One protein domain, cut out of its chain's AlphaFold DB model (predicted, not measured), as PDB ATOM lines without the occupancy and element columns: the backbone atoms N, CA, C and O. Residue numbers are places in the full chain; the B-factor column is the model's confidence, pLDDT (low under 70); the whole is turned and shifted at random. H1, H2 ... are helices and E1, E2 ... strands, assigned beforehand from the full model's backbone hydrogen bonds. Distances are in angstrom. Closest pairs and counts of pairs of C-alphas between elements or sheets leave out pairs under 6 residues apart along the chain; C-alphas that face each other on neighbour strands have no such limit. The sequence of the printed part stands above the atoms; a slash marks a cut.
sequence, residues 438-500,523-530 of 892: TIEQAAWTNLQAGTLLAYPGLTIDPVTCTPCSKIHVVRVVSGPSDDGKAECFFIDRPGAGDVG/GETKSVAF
ATOM      1  N   THR A 438      35.670 129.248  28.631       77.75
ATOM      2  CA  THR A 438      35.097 129.711  29.904       77.75
ATOM      3  C   THR A 438      33.669 130.217  29.683       77.75
ATOM      4  O   THR A 438      33.391 130.910  28.706       77.75
ATOM      5  N   ILE A 439      32.750 129.874  30.589       77.44
ATOM      6  CA  ILE A 439      31.340 130.266  30.483       77.44
ATOM      7  C   ILE A 439      31.160 131.674  31.053       77.44
ATOM      8  O   ILE A 439      31.270 131.896  32.257       77.44
ATOM      9  N   GLU A 440      30.869 132.626  30.172       77.44
ATOM     10  CA  GLU A 440      30.544 134.005  30.536       77.44
ATOM     11  C   GLU A 440      29.093 134.155  31.026       77.44
ATOM     12  O   GLU A 440      28.232 133.311  30.769       77.44
ATOM     13  N   GLN A 441      28.791 135.287  31.674       72.56
ATOM     14  CA  GLN A 441      27.465 135.608  32.225       72.56
ATOM     15  C   GLN A 441      26.328 135.442  31.201       72.56
ATOM     16  O   GLN A 441      25.261 134.940  31.553       72.56
ATOM     17  N   ALA A 442      26.563 135.846  29.948       73.06
ATOM     18  CA  ALA A 442      25.595 135.763  28.852       73.06
ATOM     19  C   ALA A 442      25.443 134.345  28.267       73.06
ATOM     20  O   ALA A 442      24.408 134.031  27.680       73.06
ATOM     21  N   ALA A 443      26.447 133.479  28.435       75.06
ATOM     22  CA  ALA A 443      26.335 132.063  28.098       75.06
ATOM     23  C   ALA A 443      25.573 131.307  29.200       75.06
ATOM     24  O   ALA A 443      24.706 130.493  28.890       75.06
ATOM     25  N   TRP A 444      25.827 131.635  30.475       79.31
ATOM     26  CA  TRP A 444      25.117 131.042  31.613       79.31
ATOM     27  C   TRP A 444      23.604 131.232  31.524       79.31
ATOM     28  O   TRP A 444      22.869 130.254  31.600       79.31
ATOM     29  N   THR A 445      23.133 132.465  31.301       77.56
ATOM     30  CA  THR A 445      21.695 132.794  31.211       77.56
ATOM     31  C   THR A 445      20.952 132.089  30.072       77.56
ATOM     32  O   THR A 445      19.729 132.147  30.031       77.56
ATOM     33  N   ASN A 446      21.668 131.411  29.170       79.25
ATOM     34  CA  ASN A 446      21.111 130.654  28.051       79.25
ATOM     35  C   ASN A 446      21.427 129.142  28.119       79.25
ATOM     36  O   ASN A 446      21.170 128.422  27.149       79.25
ATOM     37  N   LEU A 447      21.969 128.642  29.241       82.12
ATOM     38  CA  LEU A 447      22.278 127.220  29.440       82.12
ATOM     39  C   LEU A 447      21.042 126.333  29.252       82.12
ATOM     40  O   LEU A 447      19.955 126.628  29.747       82.12
ATOM     41  N   GLN A 448      21.234 125.217  28.550       81.75
ATOM     42  CA  GLN A 448      20.177 124.264  28.223       81.75
ATOM     43  C   GLN A 448      20.268 123.016  29.107       81.75
ATOM     44  O   GLN A 448      21.350 122.604  29.533       81.75
ATOM     45  N   ALA A 449      19.125 122.370  29.342       80.75
ATOM     46  CA  ALA A 449      19.099 121.056  29.974       80.75
ATOM     47  C   ALA A 449      19.911 120.046  29.138       80.75
ATOM     48  O   ALA A 449      19.768 119.966  27.918       80.75
ATOM     49  N   GLY A 450      20.773 119.277  29.803       76.94
ATOM     50  CA  GLY A 450      21.696 118.324  29.189       76.94
ATOM     51  C   GLY A 450      23.099 118.864  28.889       76.94
ATOM     52  O   GLY A 450      23.981 118.053  28.604       76.94
ATOM     53  N   THR A 451      23.353 120.178  28.983       83.44
ATOM     54  CA  THR A 451      24.712 120.731  28.830       83.44
ATOM     55  C   THR A 451      25.655 120.161  29.897       83.44
ATOM     56  O   THR A 451      25.318 120.135  31.080       83.44
ATOM     57  N   LEU A 452      26.847 119.716  29.486       83.88
ATOM     58  CA  LEU A 452      27.924 119.352  30.408       83.88
ATOM     59  C   LEU A 452      28.768 120.584  30.748       83.88
ATOM     60  O   LEU A 452      29.169 121.337  29.863       83.88
ATOM     61  N   LEU A 453      29.043 120.754  32.036       84.81
ATOM     62  CA  LEU A 453      29.957 121.733  32.611       84.81
ATOM     63  C   LEU A 453      31.123 120.969  33.249       84.81
ATOM     64  O   LEU A 453      30.931 119.883  33.793       84.81
ATOM     65  N   ALA A 454      32.317 121.548  33.229       82.75
ATOM     66  CA  ALA A 454      33.490 120.999  33.901       82.75
ATOM     67  C   ALA A 454      34.100 122.053  34.831       82.75
ATOM     68  O   ALA A 454      33.996 123.251  34.559       82.75
ATOM     69  N   TYR A 455      34.725 121.622  35.928       81.00
ATOM     70  CA  TYR A 455      35.459 122.515  36.829       81.00
ATOM     71  C   TYR A 455      36.618 121.787  37.534       81.00
ATOM     72  O   TYR A 455      36.512 120.584  37.788       81.00
ATOM     73  N   PRO A 456      37.712 122.488  37.882       78.50
ATOM     74  CA  PRO A 456      38.806 121.915  38.649       78.50
ATOM     75  C   PRO A 456      38.459 121.938  40.143       78.50
ATOM     76  O   PRO A 456      38.017 122.959  40.679       78.50
ATOM     77  N   GLY A 457      38.669 120.820  40.830       72.69
ATOM     78  CA  GLY A 457      38.415 120.670  42.261       72.69
ATOM     79  C   GLY A 457      39.477 119.813  42.941       72.69
ATOM     80  O   GLY A 457      40.204 119.063  42.294       72.69
ATOM     81  N   LEU A 458      39.593 119.951  44.263       66.38
ATOM     82  CA  LEU A 458      40.508 119.130  45.055       66.38
ATOM     83  C   LEU A 458      39.854 117.784  45.375       66.38
ATOM     84  O   LEU A 458      38.785 117.737  45.983       66.38
ATOM     85  N   THR A 459      40.533 116.705  45.003       66.75
ATOM     86  CA  THR A 459      40.120 115.315  45.238       66.75
ATOM     87  C   THR A 459      41.212 114.548  45.971       66.75
ATOM     88  O   THR A 459      42.351 115.010  46.065       66.75
ATOM     89  N   ILE A 460      40.869 113.371  46.491       59.44
ATOM     90  CA  ILE A 460      41.857 112.327  46.758       59.44
ATOM     91  C   ILE A 460      41.943 111.486  45.482       59.44
ATOM     92  O   ILE A 460      40.913 111.022  44.991       59.44
ATOM     93  N   ASP A 461      43.145 111.274  44.955       62.47
ATOM     94  CA  ASP A 461      43.359 110.284  43.901       62.47
ATOM     95  C   ASP A 461      43.128 108.869  44.479       62.47
ATOM     96  O   ASP A 461      43.788 108.507  45.458       62.47
ATOM     97  N   PRO A 462      42.210 108.049  43.931       51.34
ATOM     98  CA  PRO A 462      41.866 106.753  44.519       51.34
ATOM     99  C   PRO A 462      42.956 105.681  44.335       51.34
ATOM    100  O   PRO A 462      42.875 104.623  44.957       51.34
ATOM    101  N   VAL A 463      43.975 105.926  43.501       52.34
ATOM    102  CA  VAL A 463      45.095 105.004  43.253       52.34
ATOM    103  C   VAL A 463      46.291 105.338  44.148       52.34
ATOM    104  O   VAL A 463      46.923 104.424  44.679       52.34
ATOM    105  N   THR A 464      46.605 106.622  44.347       50.81
ATOM    106  CA  THR A 464      47.747 107.061  45.178       50.81
ATOM    107  C   THR A 464      47.363 107.477  46.601       50.81
ATOM    108  O   THR A 464      48.241 107.616  47.450       50.81
ATOM    109  N   CYS A 465      46.072 107.693  46.875       55.25
ATOM    110  CA  CYS A 465      45.540 108.279  48.112       55.25
ATOM    111  C   CYS A 465      46.076 109.693  48.443       55.25
ATOM    112  O   CYS A 465      45.965 110.147  49.583       55.25
ATOM    113  N   THR A 466      46.639 110.417  47.466       50.94
ATOM    114  CA  THR A 466      47.162 111.782  47.664       50.94
ATOM    115  C   THR A 466      46.131 112.858  47.305       50.94
ATOM    116  O   THR A 466      45.418 112.685  46.314       50.94
ATOM    117  N   PRO A 467      46.094 114.007  48.009       58.06
ATOM    118  CA  PRO A 467      45.340 115.174  47.561       58.06
ATOM    119  C   PRO A 467      45.879 115.712  46.228       58.06
ATOM    120  O   PRO A 467      47.073 115.990  46.108       58.06
ATOM    121  N   CYS A 468      45.006 115.902  45.243       59.56
ATOM    122  CA  CYS A 468      45.344 116.432  43.922       59.56
ATOM    123  C   CYS A 468      44.226 117.342  43.387       59.56
ATOM    124  O   CYS A 468      43.094 117.305  43.871       59.56
ATOM    125  N   SER A 469      44.536 118.177  42.391       76.38
ATOM    126  CA  SER A 469      43.520 118.930  41.645       76.38
ATOM    127  C   SER A 469      43.110 118.128  40.415       76.38
ATOM    128  O   SER A 469      43.976 117.758  39.626       76.38
ATOM    129  N   LYS A 470      41.811 117.874  40.257       80.00
ATOM    130  CA  LYS A 470      41.227 117.045  39.195       80.00
ATOM    131  C   LYS A 470      40.009 117.718  38.573       80.00
ATOM    132  O   LYS A 470      39.345 118.528  39.223       80.00
ATOM    133  N   ILE A 471      39.698 117.381  37.324       83.00
ATOM    134  CA  ILE A 471      38.452 117.813  36.688       83.00
ATOM    135  C   ILE A 471      37.283 116.989  37.237       83.00
ATOM    136  O   ILE A 471      37.288 115.753  37.222       83.00
ATOM    137  N   HIS A 472      36.259 117.715  37.681       84.00
ATOM    138  CA  HIS A 472      34.910 117.231  37.941       84.00
ATOM    139  C   HIS A 472      33.997 117.594  36.768       84.00
ATOM    140  O   HIS A 472      34.179 118.636  36.133       84.00
ATOM    141  N   VAL A 473      32.975 116.770  36.528       87.25
ATOM    142  CA  VAL A 473      31.977 117.002  35.479       87.25
ATOM    143  C   VAL A 473      30.577 117.074  36.088       87.25
ATOM    144  O   VAL A 473      30.230 116.345  37.018       87.25
ATOM    145  N   VAL A 474      29.776 117.996  35.567       86.81
ATOM    146  CA  VAL A 474      28.437 118.342  36.042       86.81
ATOM    147  C   VAL A 474      27.501 118.404  34.840       86.81
ATOM    148  O   VAL A 474      27.867 118.920  33.788       86.81
ATOM    149  N   ARG A 475      26.277 117.898  34.979       87.56
ATOM    150  CA  ARG A 475      25.251 117.907  33.931       87.56
ATOM    151  C   ARG A 475      24.132 118.867  34.326       87.56
ATOM    152  O   ARG A 475      23.496 118.668  35.359       87.56
ATOM    153  N   VAL A 476      23.873 119.895  33.520       85.25
ATOM    154  CA  VAL A 476      22.733 120.803  33.727       85.25
ATOM    155  C   VAL A 476      21.439 119.998  33.589       85.25
ATOM    156  O   VAL A 476      21.208 119.356  32.566       85.25
ATOM    157  N   VAL A 477      20.602 120.020  34.623       84.88
ATOM    158  CA  VAL A 477      19.286 119.363  34.665       84.88
ATOM    159  C   VAL A 477      18.207 120.337  34.197       84.88
ATOM    160  O   VAL A 477      17.368 119.978  33.372       84.88
ATOM    161  N   SER A 478      18.278 121.587  34.656       84.31
ATOM    162  CA  SER A 478      17.424 122.693  34.224       84.31
ATOM    163  C   SER A 478      18.259 123.971  34.073       84.31
ATOM    164  O   SER A 478      19.206 124.202  34.828       84.31
ATOM    165  N   GLY A 479      17.952 124.770  33.044       80.69
ATOM    166  CA  GLY A 479      18.595 126.071  32.820       80.69
ATOM    167  C   GLY A 479      18.209 127.097  33.896       80.69
ATOM    168  O   GLY A 479      17.327 126.811  34.708       80.69
ATOM    169  N   PRO A 480      18.845 128.283  33.933       80.69
ATOM    170  CA  PRO A 480      18.666 129.209  35.044       80.69
ATOM    171  C   PRO A 480      17.226 129.705  35.208       80.69
ATOM    172  O   PRO A 480      16.629 130.204  34.254       80.69
ATOM    173  N   SER A 481      16.692 129.623  36.428       74.25
ATOM    174  CA  SER A 481      15.438 130.278  36.813       74.25
ATOM    175  C   SER A 481      15.600 131.798  36.971       74.25
ATOM    176  O   SER A 481      16.708 132.332  36.900       74.25
ATOM    177  N   ASP A 482      14.490 132.511  37.208       68.62
ATOM    178  CA  ASP A 482      14.438 133.981  37.348       68.62
ATOM    179  C   ASP A 482      15.337 134.554  38.473       68.62
ATOM    180  O   ASP A 482      15.585 135.758  38.523       68.62
ATOM    181  N   ASP A 483      15.837 133.706  39.378       71.31
ATOM    182  CA  ASP A 483      16.808 134.028  40.431       71.31
ATOM    183  C   ASP A 483      18.285 133.852  40.002       71.31
ATOM    184  O   ASP A 483      19.199 134.082  40.796       71.31
ATOM    185  N   GLY A 484      18.530 133.450  38.751       73.38
ATOM    186  CA  GLY A 484      19.853 133.229  38.164       73.38
ATOM    187  C   GLY A 484      20.465 131.846  38.425       73.38
ATOM    188  O   GLY A 484      21.622 131.623  38.040       73.38
ATOM    189  N   LYS A 485      19.728 130.921  39.059       81.50
ATOM    190  CA  LYS A 485      20.229 129.595  39.453       81.50
ATOM    191  C   LYS A 485      19.808 128.476  38.503       81.50
ATOM    192  O   LYS A 485      18.635 128.349  38.183       81.50
ATOM    193  N   ALA A 486      20.755 127.630  38.104       84.19
ATOM    194  CA  ALA A 486      20.513 126.401  37.342       84.19
ATOM    195  C   ALA A 486      20.538 125.176  38.273       84.19
ATOM    196  O   ALA A 486      21.286 125.162  39.256       84.19
ATOM    197  N   GLU A 487      19.781 124.120  37.961       84.62
ATOM    198  CA  GLU A 487      19.949 122.824  38.632       84.62
ATOM    199  C   GLU A 487      20.992 121.980  37.903       84.62
ATOM    200  O   GLU A 487      20.997 121.864  36.678       84.62
ATOM    201  N   CYS A 488      21.885 121.374  38.675       84.88
ATOM    202  CA  CYS A 488      23.101 120.738  38.198       84.88
ATOM    203  C   CYS A 488      23.300 119.395  38.907       84.88
ATOM    204  O   CYS A 488      23.416 119.350  40.130       84.88
ATOM    205  N   PHE A 489      23.359 118.304  38.148       83.62
ATOM    206  CA  PHE A 489      23.709 116.976  38.641       83.62
ATOM    207  C   PHE A 489      25.229 116.810  38.613       83.62
ATOM    208  O   PHE A 489      25.839 116.795  37.543       83.62
ATOM    209  N   PHE A 490      25.846 116.740  39.789       84.81
ATOM    210  CA  PHE A 490      27.279 116.513  39.945       84.81
ATOM    211  C   PHE A 490      27.533 115.017  39.804       84.81
ATOM    212  O   PHE A 490      26.962 114.251  40.576       84.81
ATOM    213  N   ILE A 491      28.346 114.613  38.825       84.88
ATOM    214  CA  ILE A 491      28.586 113.200  38.520       84.88
ATOM    215  C   ILE A 491      29.818 112.739  39.299       84.88
ATOM    216  O   ILE A 491      30.902 113.313  39.159       84.88
ATOM    217  N   ASP A 492      29.646 111.707  40.120       80.44
ATOM    218  CA  ASP A 492      30.726 111.153  40.927       80.44
ATOM    219  C   ASP A 492      31.735 110.404  40.044       80.44
ATOM    220  O   ASP A 492      31.386 109.639  39.140       80.44
ATOM    221  N   ARG A 493      33.022 110.609  40.334       79.50
ATOM    222  CA  ARG A 493      34.124 109.874  39.707       79.50
ATOM    223  C   ARG A 493      34.162 108.435  40.260       79.50
ATOM    224  O   ARG A 493      34.026 108.266  41.473       79.50
ATOM    225  N   PRO A 494      34.396 107.397  39.431       72.25
ATOM    226  CA  PRO A 494      34.550 106.019  39.905       72.25
ATOM    227  C   PRO A 494      35.565 105.909  41.055       72.25
ATOM    228  O   PRO A 494      36.659 106.464  40.974       72.25
ATOM    229  N   GLY A 495      35.186 105.220  42.135       59.94
ATOM    230  CA  GLY A 495      35.990 105.078  43.360       59.94
ATOM    231  C   GLY A 495      35.910 106.249  44.356       59.94
ATOM    232  O   GLY A 495      36.375 106.113  45.484       59.94
ATOM    233  N   ALA A 496      35.282 107.384  44.014       57.19
ATOM    234  CA  ALA A 496      35.167 108.525  44.937       57.19
ATOM    235  C   ALA A 496      34.313 108.226  46.188       57.19
ATOM    236  O   ALA A 496      34.485 108.870  47.222       57.19
ATOM    237  N   GLY A 497      33.414 107.236  46.115       50.84
ATOM    238  CA  GLY A 497      32.606 106.784  47.254       50.84
ATOM    239  C   GLY A 497      33.381 105.979  48.307       50.84
ATOM    240  O   GLY A 497      32.943 105.921  49.457       50.84
ATOM    241  N   ASP A 498      34.527 105.399  47.936       46.94
ATOM    242  CA  ASP A 498      35.321 104.510  48.796       46.94
ATOM    243  C   ASP A 498      36.356 105.264  49.651       46.94
ATOM    244  O   ASP A 498      36.849 104.730  50.647       46.94
ATOM    245  N   VAL A 499      36.684 106.513  49.291       47.59
ATOM    246  CA  VAL A 499      37.793 107.285  49.884       47.59
ATOM    247  C   VAL A 499      37.319 108.664  50.371       47.59
ATOM    248  O   VAL A 499      37.582 109.699  49.763       47.59
ATOM    249  N   GLY A 500      36.585 108.685  51.489       36.31
ATOM    250  CA  GLY A 500      35.990 109.900  52.064       36.31
ATOM    251  C   GLY A 500      36.613 110.355  53.390       36.31
ATOM    252  O   GLY A 500      36.712 109.582  54.344       36.31
ATOM    253  N   GLY A 523      25.693 110.259  41.607       74.62
ATOM    254  CA  GLY A 523      25.888 111.699  41.775       74.62
ATOM    255  C   GLY A 523      24.865 112.378  42.690       74.62
ATOM    256  O   GLY A 523      24.044 111.724  43.338       74.62
ATOM    257  N   GLU A 524      24.888 113.714  42.726       79.31
ATOM    258  CA  GLU A 524      23.982 114.542  43.540       79.31
ATOM    259  C   GLU A 524      23.530 115.810  42.792       79.31
ATOM    260  O   GLU A 524      24.356 116.588  42.308       79.31
ATOM    261  N   THR A 525      22.217 116.068  42.741       81.38
ATOM    262  CA  THR A 525      21.655 117.305  42.167       81.38
ATOM    263  C   THR A 525      21.736 118.469  43.154       81.38
ATOM    264  O   THR A 525      21.261 118.361  44.283       81.38
ATOM    265  N   LYS A 526      22.277 119.611  42.717       80.75
ATOM    266  CA  LYS A 526      22.334 120.865  43.484       80.75
ATOM    267  C   LYS A 526      21.923 122.057  42.617       80.75
ATOM    268  O   LYS A 526      22.149 122.057  41.410       80.75
ATOM    269  N   SER A 527      21.353 123.085  43.238       81.69
ATOM    270  CA  SER A 527      21.094 124.384  42.600       81.69
ATOM    271  C   SER A 527      22.324 125.290  42.749       81.69
ATOM    272  O   SER A 527      22.880 125.385  43.844       81.69
ATOM    273  N   VAL A 528      22.757 125.930  41.659       77.56
ATOM    274  CA  VAL A 528      24.006 126.711  41.555       77.56
ATOM    275  C   VAL A 528      23.713 128.039  40.851       77.56
ATOM    276  O   VAL A 528      23.017 128.033  39.840       77.56
ATOM    277  N   ALA A 529      24.222 129.173  41.343       78.88
ATOM    278  CA  ALA A 529      24.123 130.479  40.673       78.88
ATOM    279  C   ALA A 529      25.362 130.805  39.819       78.88
ATOM    280  O   ALA A 529      26.461 130.320  40.088       78.88
ATOM    281  N   PHE A 530      25.232 131.709  38.843       59.16
ATOM    282  CA  PHE A 530      26.418 132.244  38.166       59.16
ATOM    283  C   PHE A 530      27.333 132.983  39.152       59.16
ATOM    284  O   PHE A 530      26.860 133.752  39.987       59.16
TER     285      PHE A 530
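This is residues 438 to 500 and 523 to 530 of the 892 residues of the protein "S1/P1 nuclease" of Rhizoctonia solani 123E (UniProt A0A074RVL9). A strongly twisted antiparallel sheet of four strands curls like part of a barrel; its E1 and E2 hairpin reaches past E3 and E4, and a short helix, H1, lies off it. The 71 printed residues run H1, E1, E2, E3, E4, sheet order E1 - E2 - E3 - E4, mostly strand. The whole is loose, radius of gyration of the C-alphas 13.9 A, spanning 42 by 21 by 18 A.

H1, residues 441 to 444, begins at C-alpha 441 (27.465, 135.608, 32.225). E1, residues 452 to 460, measures 22.6 A; E2, 467 to 478, 31.8 A; E3, 485 to 491, 18.4 A. E4, 523 to 529, 18.9 A, ends at C-alpha 529 (24.123, 130.479, 40.673).

H1, too short for an O i to N i+4 pair, is not on the sheet. E1, E2 and E3 form a meander, each the antiparallel neighbour of the one before. Within hydrogen-bond range are N 455 and O 472, 3.0 A; N 475 and O 489, 2.8 A; N 488 and O 526, 2.8 A.

Residues 501 to 522 are cut out, a 14.5 A gap between C-alphas 500 and 523. No link printed whole is long. Residues 458 to 468, 482, 495 to 500 and 530 have pLDDT under 70.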